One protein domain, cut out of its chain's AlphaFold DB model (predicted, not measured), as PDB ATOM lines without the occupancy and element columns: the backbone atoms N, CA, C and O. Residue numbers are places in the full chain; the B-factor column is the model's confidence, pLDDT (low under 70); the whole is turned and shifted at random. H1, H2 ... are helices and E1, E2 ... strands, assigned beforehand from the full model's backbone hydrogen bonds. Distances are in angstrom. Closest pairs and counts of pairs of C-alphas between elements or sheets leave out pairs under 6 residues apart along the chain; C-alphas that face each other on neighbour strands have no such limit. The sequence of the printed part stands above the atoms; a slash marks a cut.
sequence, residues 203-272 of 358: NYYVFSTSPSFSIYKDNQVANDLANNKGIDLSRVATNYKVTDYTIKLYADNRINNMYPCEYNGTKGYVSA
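Overview. This is residues 203 to 272 of the 358 residues of an uncharacterized protein of Secundilactobacillus pentosiphilus (UniProt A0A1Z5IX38). Two small sheets cross as an imperfect sandwich: the pair E2 and E3 packs on the four-stranded sheet E1 E4 E5 E6, with their best planes 43 degrees apart and their strands at 87 degrees. The short helix H1 sits at one end and only grazes the larger sheet. The printed part has 70 residues with one named helix and six named strands, in the order E1 E2 H1 E3 E4 E5 E6; both sheets are antiparallel and the class is mixed. The whole is compact, with a radius of gyration of the C-alphas of 11.4 A, and spans 33 by 26 by 23 A.

Arrangement. Start at E1, residues 203 to 205, an edge strand; its antiparallel neighbour is E4, residues 246 to 249, with N 204 and O 247 at 2.8 A. Go on to E2, residues 212 to 216, antiparallel to E3, residues 236 to 241, with N 237 and O 215 at 2.9 A. Between them find H1, residues 219 to 226, where every O i to N i+4 pair is within hydrogen-bond range. E4, E5, residues 258 to 263, and E6, residues 266 to 271, form a meander, each strand the antiparallel neighbour of the one before. In the hairpin E4 and E5, N 262 and O 248 are 2.8 A apart; in the hairpin E5 and E6, N 261 and O 268 are 2.9 A apart. Between the sheets, the closest C-alphas of E2 and E6 are those of Tyr 216 and Gly 268, at 5.0 A. E1 and E3 are apart.

Along the chain. Find C-alpha 203 at (49.531, -0.113, 123.318), where E1 begins. E2 runs 13.1 A, H1 11.0 A, E3 13.5 A and E5 14.7 A. E6 runs 15.6 A to C-alpha 271 at (38.271, -10.548, 122.909).

Size, cuts and confidence. The farthest C-alphas, of Asn 227 and Thr 243, are 33.4 A apart. The printed part has no cut and no long link. Look for low confidence, pLDDT under 70, at residues 206 to 213, 217 to 226 and 228 to 245.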
ATOM      1  N   ASN A 203      50.248  -0.137 124.587       76.69
ATOM      2  CA  ASN A 203      49.531  -0.113 123.318       76.69
ATOM      3  C   ASN A 203      49.778  -1.433 122.579       76.69
ATOM      4  O   ASN A 203      50.914  -1.883 122.471       76.69
ATOM      5  N   TYR A 204      48.718  -2.059 122.077       75.25
ATOM      6  CA  TYR A 204      48.786  -3.339 121.370       75.25
ATOM      7  C   TYR A 204      47.998  -3.293 120.069       75.25
ATOM      8  O   TYR A 204      46.980  -2.602 119.989       75.25
ATOM      9  N   TYR A 205      48.438  -4.053 119.067       73.38
ATOM     10  CA  TYR A 205      47.738  -4.130 117.785       73.38
ATOM     11  C   TYR A 205      46.481  -4.996 117.854       73.38
ATOM     12  O   TYR A 205      46.501  -6.144 118.301       73.38
ATOM     13  N   VAL A 206      45.382  -4.460 117.335       66.94
ATOM     14  CA  VAL A 206      44.142  -5.207 117.130       66.94
ATOM     15  C   VAL A 206      44.212  -5.854 115.753       66.94
ATOM     16  O   VAL A 206      44.095  -5.168 114.738       66.94
ATOM     17  N   PHE A 207      44.423  -7.170 115.715       62.62
ATOM     18  CA  PHE A 207      44.339  -7.928 114.474       62.62
ATOM     19  C   PHE A 207      42.937  -8.504 114.387       62.62
ATOM     20  O   PHE A 207      42.616  -9.482 115.056       62.62
ATOM     21  N   SER A 208      42.098  -7.888 113.570       53.66
ATOM     22  CA  SER A 208      40.817  -8.475 113.224       53.66
ATOM     23  C   SER A 208      40.746  -8.609 111.713       53.66
ATOM     24  O   SER A 208      41.026  -7.669 110.971       53.66
ATOM     25  N   THR A 209      40.370  -9.804 111.259       50.56
ATOM     26  CA  THR A 209      40.031 -10.087 109.857       50.56
ATOM     27  C   THR A 209      38.827  -9.266 109.386       50.56
ATOM     28  O   THR A 209      38.540  -9.200 108.197       50.56
ATOM     29  N   SER A 210      38.130  -8.604 110.313       53.22
ATOM     30  CA  SER A 210      37.190  -7.520 110.051       53.22
ATOM     31  C   SER A 210      37.729  -6.229 110.676       53.22
ATOM     32  O   SER A 210      38.150  -6.249 111.820       53.22
ATOM     33  N   PRO A 211      37.675  -5.057 110.029       54.28
ATOM     34  CA  PRO A 211      38.223  -3.803 110.570       54.28
ATOM     35  C   PRO A 211      37.396  -3.226 111.738       54.28
ATOM     36  O   PRO A 211      37.306  -2.011 111.923       54.28
ATOM     37  N   SER A 212      36.728  -4.080 112.508       63.59
ATOM     38  CA  SER A 212      36.001  -3.726 113.706       63.59
ATOM     39  C   SER A 212      36.282  -4.709 114.837       63.59
ATOM     40  O   SER A 212      36.426  -5.913 114.628       63.59
ATOM     41  N   PHE A 213      36.356  -4.164 116.047       67.00
ATOM     42  CA  PHE A 213      36.297  -4.934 117.282       67.00
ATOM     43  C   PHE A 213      35.196  -4.367 118.175       67.00
ATOM     44  O   PHE A 213      34.842  -3.181 118.114       67.00
ATOM     45  N   SER A 214      34.628  -5.234 119.004       71.25
ATOM     46  CA  SER A 214      33.578  -4.869 119.945       71.25
ATOM     47  C   SER A 214      34.191  -4.561 121.308       71.25
ATOM     48  O   SER A 214      34.878  -5.401 121.886       71.25
ATOM     49  N   ILE A 215      33.912  -3.369 121.845       74.19
ATOM     50  CA  ILE A 215      34.254  -3.030 123.234       74.19
ATOM     51  C   ILE A 215      33.024  -3.209 124.113       74.19
ATOM     52  O   ILE A 215      31.965  -2.633 123.856       74.19
ATOM     53  N   TYR A 216      33.175  -3.955 125.199       74.12
ATOM     54  CA  TYR A 216      32.119  -4.180 126.183       74.12
ATOM     55  C   TYR A 216      32.308  -3.207 127.360       74.12
ATOM     56  O   TYR A 216      33.286  -3.323 128.095       74.12
ATOM     57  N   LYS A 217      31.419  -2.212 127.519       66.56
ATOM     58  CA  LYS A 217      31.582  -1.087 128.479       66.56
ATOM     59  C   LYS A 217      31.177  -1.407 129.920       66.56
ATOM     60  O   LYS A 217      31.529  -0.664 130.832       66.56
ATOM     61  N   ASP A 218      30.367  -2.438 130.131       62.69
ATOM     62  CA  ASP A 218      29.664  -2.599 131.400       62.69
ATOM     63  C   ASP A 218      30.546  -3.271 132.466       62.69
ATOM     64  O   ASP A 218      31.114  -4.341 132.257       62.69
ATOM     65  N   ASN A 219      30.619  -2.667 133.653       63.25
ATOM     66  CA  ASN A 219      31.297  -3.235 134.816       63.25
ATOM     67  C   ASN A 219      30.726  -4.597 135.229       63.25
ATOM     68  O   ASN A 219      31.450  -5.377 135.848       63.25
ATOM     69  N   GLN A 220      29.467  -4.919 134.899       60.50
ATOM     70  CA  GLN A 220      29.002  -6.288 135.094       60.50
ATOM     71  C   GLN A 220      29.436  -7.273 134.024       60.50
ATOM     72  O   GLN A 220      29.367  -8.449 134.317       60.50
ATOM     73  N   VAL A 221      29.989  -6.862 132.882       65.25
ATOM     74  CA  VAL A 221      30.704  -7.804 132.001       65.25
ATOM     75  C   VAL A 221      31.892  -8.390 132.761       65.25
ATOM     76  O   VAL A 221      32.078  -9.597 132.745       65.25
ATOM     77  N   ALA A 222      32.608  -7.582 133.550       63.97
ATOM     78  CA  ALA A 222      33.662  -8.071 134.443       63.97
ATOM     79  C   ALA A 222      33.140  -9.111 135.448       63.97
ATOM     80  O   ALA A 222      33.739 -10.169 135.630       63.97
ATOM     81  N   ASN A 223      32.006  -8.810 136.094       66.38
ATOM     82  CA  ASN A 223      31.361  -9.717 137.044       66.38
ATOM     83  C   ASN A 223      30.845 -10.987 136.362       66.38
ATOM     84  O   ASN A 223      30.986 -12.073 136.914       66.38
ATOM     85  N   ASP A 224      30.233 -10.868 135.194       69.69
ATOM     86  CA  ASP A 224      29.641 -11.977 134.460       69.69
ATOM     87  C   ASP A 224      30.739 -12.897 133.934       69.69
ATOM     88  O   ASP A 224      30.681 -14.095 134.196       69.69
ATOM     89  N   LEU A 225      31.815 -12.346 133.360       66.44
ATOM     90  CA  LEU A 225      33.017 -13.103 133.007       66.44
ATOM     91  C   LEU A 225      33.632 -13.806 134.217       66.44
ATOM     92  O   LEU A 225      33.957 -14.987 134.137       66.44
ATOM     93  N   ALA A 226      33.792 -13.100 135.341       66.69
ATOM     94  CA  ALA A 226      34.367 -13.681 136.553       66.69
ATOM     95  C   ALA A 226      33.509 -14.819 137.127       66.69
ATOM     96  O   ALA A 226      34.034 -15.728 137.767       66.69
ATOM     97  N   ASN A 227      32.198 -14.784 136.878       71.62
ATOM     98  CA  ASN A 227      31.247 -15.807 137.302       71.62
ATOM     99  C   ASN A 227      30.884 -16.797 136.181       71.62
ATOM    100  O   ASN A 227      29.941 -17.568 136.357       71.62
ATOM    101  N   ASN A 228      31.597 -16.785 135.047       65.62
ATOM    102  CA  ASN A 228      31.313 -17.621 133.873       65.62
ATOM    103  C   ASN A 228      29.858 -17.537 133.372       65.62
ATOM    104  O   ASN A 228      29.312 -18.487 132.810       65.62
ATOM    105  N   LYS A 229      29.209 -16.391 133.569       68.44
ATOM    106  CA  LYS A 229      27.925 -16.091 132.945       68.44
ATOM    107  C   LYS A 229      28.195 -15.674 131.503       68.44
ATOM    108  O   LYS A 229      29.111 -14.895 131.245       68.44
ATOM    109  N   GLY A 230      27.426 -16.229 130.565       63.69
ATOM    110  CA  GLY A 230      27.529 -15.870 129.152       63.69
ATOM    111  C   GLY A 230      27.437 -14.355 128.954       63.69
ATOM    112  O   GLY A 230      26.717 -13.671 129.683       63.69
ATOM    113  N   ILE A 231      28.190 -13.834 127.986       64.75
ATOM    114  CA  ILE A 231      28.192 -12.406 127.677       64.75
ATOM    115  C   ILE A 231      26.923 -12.087 126.896       64.75
ATOM    116  O   ILE A 231      26.705 -12.614 125.806       64.75
ATOM    117  N   ASP A 232      26.100 -11.203 127.442       67.31
ATOM    118  CA  ASP A 232      24.985 -10.634 126.701       67.31
ATOM    119  C   ASP A 232      25.524  -9.634 125.663       67.31
ATOM    120  O   ASP A 232      25.993  -8.544 126.000       67.31
ATOM    121  N   LEU A 233      25.474 -10.034 124.388       59.44
ATOM    122  CA  LEU A 233      25.936  -9.245 123.242       59.44
ATOM    123  C   LEU A 233      25.181  -7.915 123.085       59.44
ATOM    124  O   LEU A 233      25.710  -6.995 122.464       59.44
ATOM    125  N   SER A 234      23.997  -7.756 123.690       62.53
ATOM    126  CA  SER A 234      23.285  -6.467 123.713       62.53
ATOM    127  C   SER A 234      24.021  -5.382 124.515       62.53
ATOM    128  O   SER A 234      23.705  -4.199 124.403       62.53
ATOM    129  N   ARG A 235      25.039  -5.770 125.299       63.16
ATOM    130  CA  ARG A 235      25.872  -4.883 126.129       63.16
ATOM    131  C   ARG A 235      27.194  -4.503 125.459       63.16
ATOM    132  O   ARG A 235      28.058  -3.884 126.090       63.16
ATOM    133  N   VAL A 236      27.358  -4.852 124.182       63.03
ATOM    134  CA  VAL A 236      28.414  -4.306 123.326       63.03
ATOM    135  C   VAL A 236      28.162  -2.817 123.152       63.03
ATOM    136  O   VAL A 236      27.086  -2.381 122.757       63.03
ATOM    137  N   ALA A 237      29.169  -2.010 123.459       59.00
ATOM    138  CA  ALA A 237      28.991  -0.575 123.486       59.00
ATOM    139  C   ALA A 237      28.943   0.069 122.107       59.00
ATOM    140  O   ALA A 237      28.321   1.120 121.946       59.00
ATOM    141  N   THR A 238      29.705  -0.474 121.162       62.78
ATOM    142  CA  THR A 238      29.786  -0.054 119.761       62.78
ATOM    143  C   THR A 238      30.759  -1.000 119.061       62.78
ATOM    144  O   THR A 238      31.787  -1.357 119.641       62.78
ATOM    145  N   ASN A 239      30.461  -1.396 117.824       64.56
ATOM    146  CA  ASN A 239      31.498  -1.908 116.930       64.56
ATOM    147  C   ASN A 239      32.357  -0.712 116.539       64.56
ATOM    148  O   ASN A 239      31.902   0.171 115.810       64.56
ATOM    149  N   TYR A 240      33.568  -0.641 117.081       66.00
ATOM    150  CA  TYR A 240      34.493   0.418 116.718       66.00
ATOM    151  C   TYR A 240      35.092   0.047 115.371       66.00
ATOM    152  O   TYR A 240      35.773  -0.969 115.271       66.00
ATOM    153  N   LYS A 241      34.822   0.848 114.332       62.84
ATOM    154  CA  LYS A 241      35.636   0.795 113.117       62.84
ATOM    155  C   LYS A 241      37.023   1.300 113.484       62.84
ATOM    156  O   LYS A 241      37.164   2.406 114.007       62.84
ATOM    157  N   VAL A 242      38.015   0.453 113.271       56.94
ATOM    158  CA  VAL A 242      39.392   0.728 113.650       56.94
ATOM    159  C   VAL A 242      40.001   1.649 112.607       56.94
ATOM    160  O   VAL A 242      40.092   1.279 111.440       56.94
ATOM    161  N   THR A 243      40.399   2.850 113.014       57.44
ATOM    162  CA  THR A 243      41.225   3.739 112.182       57.44
ATOM    163  C   THR A 243      42.701   3.624 112.556       57.44
ATOM    164  O   THR A 243      43.556   3.702 111.679       57.44
ATOM    165  N   ASP A 244      42.992   3.344 113.833       60.72
ATOM    166  CA  ASP A 244      44.330   3.554 114.406       60.72
ATOM    167  C   ASP A 244      45.067   2.244 114.760       60.72
ATOM    168  O   ASP A 244      46.127   2.287 115.377       60.72
ATOM    169  N   TYR A 245      44.503   1.083 114.390       68.94
ATOM    170  CA  TYR A 245      44.989  -0.308 114.576       68.94
ATOM    171  C   TYR A 245      45.526  -0.693 115.962       68.94
ATOM    172  O   TYR A 245      45.954  -1.826 116.169       68.94
ATOM    173  N   THR A 246      45.456   0.208 116.933       73.94
ATOM    174  CA  THR A 246      46.050   0.073 118.252       73.94
ATOM    175  C   THR A 246      45.000   0.290 119.324       73.94
ATOM    176  O   THR A 246      44.084   1.106 119.207       73.94
ATOM    177  N   ILE A 247      45.126  -0.482 120.393       79.19
ATOM    178  CA  ILE A 247      44.300  -0.376 121.579       79.19
ATOM    179  C   ILE A 247      45.195  -0.452 122.804       79.19
ATOM    180  O   ILE A 247      46.134  -1.245 122.867       79.19
ATOM    181  N   LYS A 248      44.891   0.349 123.819       85.50
ATOM    182  CA  LYS A 248      45.593   0.244 125.090       85.50
ATOM    183  C   LYS A 248      45.054  -0.964 125.847       85.50
ATOM    184  O   LYS A 248      43.878  -0.970 126.214       85.50
ATOM    185  N   LEU A 249      45.887  -1.972 126.101       85.00
ATOM    186  CA  LEU A 249      45.507  -3.152 126.882       85.00
ATOM    187  C   LEU A 249      46.186  -3.184 128.240       85.00
ATOM    188  O   LEU A 249      47.332  -2.768 128.416       85.00
ATOM    189  N   TYR A 250      45.482  -3.806 129.175       85.94
ATOM    190  CA  TYR A 250      46.001  -4.247 130.460       85.94
ATOM    191  C   TYR A 250      46.181  -5.772 130.378       85.94
ATOM    192  O   TYR A 250      45.400  -6.534 130.947       85.94
ATOM    193  N   ALA A 251      47.158  -6.214 129.572       77.56
ATOM    194  CA  ALA A 251      47.313  -7.610 129.134       77.56
ATOM    195  C   ALA A 251      47.456  -8.614 130.297       77.56
ATOM    196  O   ALA A 251      46.936  -9.729 130.219       77.56
ATOM    197  N   ASP A 252      48.067  -8.187 131.405       78.31
ATOM    198  CA  ASP A 252      48.252  -8.996 132.618       78.31
ATOM    199  C   ASP A 252      46.939  -9.296 133.368       78.31
ATOM    200  O   ASP A 252      46.887 -10.200 134.202       78.31
ATOM    201  N   ASN A 253      45.859  -8.573 133.056       79.50
ATOM    202  CA  ASN A 253      44.578  -8.647 133.761       79.50
ATOM    203  C   ASN A 253      43.485  -9.356 132.954       79.50
ATOM    204  O   ASN A 253      42.303  -9.034 133.080       79.50
ATOM    205  N   ARG A 254      43.860 -10.297 132.087       81.06
ATOM    206  CA  ARG A 254      42.905 -11.044 131.263       81.06
ATOM    207  C   ARG A 254      41.875 -11.781 132.127       81.06
ATOM    208  O   ARG A 254      42.235 -12.522 133.042       81.06
ATOM    209  N   ILE A 255      40.598 -11.649 131.779       76.88
ATOM    210  CA  ILE A 255      39.484 -12.365 132.417       76.88
ATOM    211  C   ILE A 255      38.759 -13.141 131.322       76.88
ATOM    212  O   ILE A 255      38.416 -12.560 130.304       76.88
ATOM    213  N   ASN A 256      38.558 -14.451 131.506       78.00
ATOM    214  CA  ASN A 256      37.767 -15.320 130.620       78.00
ATOM    215  C   ASN A 256      37.932 -15.029 129.106       78.00
ATOM    216  O   ASN A 256      36.984 -14.673 128.413       78.00
ATOM    217  N   ASN A 257      39.165 -15.146 128.601       80.31
ATOM    218  CA  ASN A 257      39.522 -14.894 127.199       80.31
ATOM    219  C   ASN A 257      39.380 -13.435 126.707       80.31
ATOM    220  O   ASN A 257      39.512 -13.198 125.514       80.31
ATOM    221  N   MET A 258      39.188 -12.455 127.587       81.81
ATOM    222  CA  MET A 258      39.087 -11.040 127.220       81.81
ATOM    223  C   MET A 258      40.126 -10.182 127.937       81.81
ATOM    224  O   MET A 258      40.442 -10.411 129.107       81.81
ATOM    225  N   TYR A 259      40.631  -9.165 127.243       85.81
ATOM    226  CA  TYR A 259      41.549  -8.178 127.800       85.81
ATOM    227  C   TYR A 259      40.790  -6.922 128.220       85.81
ATOM    228  O   TYR A 259      40.018  -6.392 127.416       85.81
ATOM    229  N   PRO A 260      41.016  -6.398 129.438       87.12
ATOM    230  CA  PRO A 260      40.621  -5.040 129.762       87.12
ATOM    231  C   PRO A 260      41.373  -4.079 128.849       87.12
ATOM    232  O   PRO A 260      42.589  -4.195 128.662       87.12
ATOM    233  N   CYS A 261      40.648  -3.122 128.291       86.44
ATOM    234  CA  CYS A 261      41.180  -2.220 127.292       86.44
ATOM    235  C   CYS A 261      40.650  -0.795 127.443       86.44
ATOM    236  O   CYS A 261      39.643  -0.542 128.115       86.44
ATOM    237  N   GLU A 262      41.343   0.137 126.802       85.81
ATOM    238  CA  GLU A 262      40.940   1.527 126.648       85.81
ATOM    239  C   GLU A 262      41.181   1.967 125.197       85.81
ATOM    240  O   GLU A 262      42.275   1.804 124.663       85.81
ATOM    241  N   TYR A 263      40.149   2.510 124.556       83.94
ATOM    242  CA  TYR A 263      40.204   3.013 123.183       83.94
ATOM    243  C   TYR A 263      39.469   4.347 123.106       83.94
ATOM    244  O   TYR A 263      38.317   4.434 123.535       83.94
ATOM    245  N   ASN A 264      40.124   5.397 122.604       80.44
ATOM    246  CA  ASN A 264      39.565   6.756 122.531       80.44
ATOM    247  C   ASN A 264      38.911   7.216 123.851       80.44
ATOM    248  O   ASN A 264      37.789   7.723 123.876       80.44
ATOM    249  N   GLY A 265      39.586   6.953 124.978       81.88
ATOM    250  CA  GLY A 265      39.117   7.273 126.335       81.88
ATOM    251  C   GLY A 265      37.965   6.401 126.851       81.88
ATOM    252  O   GLY A 265      37.539   6.548 127.997       81.88
ATOM    253  N   THR A 266      37.456   5.471 126.042       81.62
ATOM    254  CA  THR A 266      36.441   4.501 126.451       81.62
ATOM    255  C   THR A 266      37.101   3.254 127.012       81.62
ATOM    256  O   THR A 266      37.850   2.573 126.317       81.62
ATOM    257  N   LYS A 267      36.758   2.912 128.253       84.69
ATOM    258  CA  LYS A 267      37.175   1.669 128.903       84.69
ATOM    259  C   LYS A 267      36.195   0.534 128.633       84.69
ATOM    260  O   LYS A 267      34.985   0.749 128.608       84.69
ATOM    261  N   GLY A 268      36.722  -0.674 128.487       85.62
ATOM    262  CA  GLY A 268      35.915  -1.880 128.377       85.62
ATOM    263  C   GLY A 268      36.758  -3.139 128.273       85.62
ATOM    264  O   GLY A 268      37.844  -3.204 128.850       85.62
ATOM    265  N   TYR A 269      36.238  -4.120 127.541       83.44
ATOM    266  CA  TYR A 269      36.904  -5.387 127.258       83.44
ATOM    267  C   TYR A 269      36.927  -5.662 125.760       83.44
ATOM    268  O   TYR A 269      35.983  -5.290 125.070       83.44
ATOM    269  N   VAL A 270      37.961  -6.354 125.294       82.06
ATOM    270  CA  VAL A 270      38.099  -6.854 123.919       82.06
ATOM    271  C   VAL A 270      38.437  -8.343 123.954       82.06
ATOM    272  O   VAL A 270      39.103  -8.804 124.887       82.06
ATOM    273  N   SER A 271      37.951  -9.120 122.984       80.88
ATOM    274  CA  SER A 271      38.271 -10.548 122.909       80.88
ATOM    275  C   SER A 271      39.757 -10.748 122.617       80.88
ATOM    276  O   SER A 271      40.334 -10.053 121.789       80.88
ATOM    277  N   ALA A 272      40.380 -11.737 123.255       78.75
ATOM    278  CA  ALA A 272      41.759 -12.104 122.954       78.75
ATOM    279  C   ALA A 272      41.933 -12.679 121.539       78.75
ATOM    280  O   ALA A 272      43.055 -12.708 121.053       78.75
TER     281      ALA A 272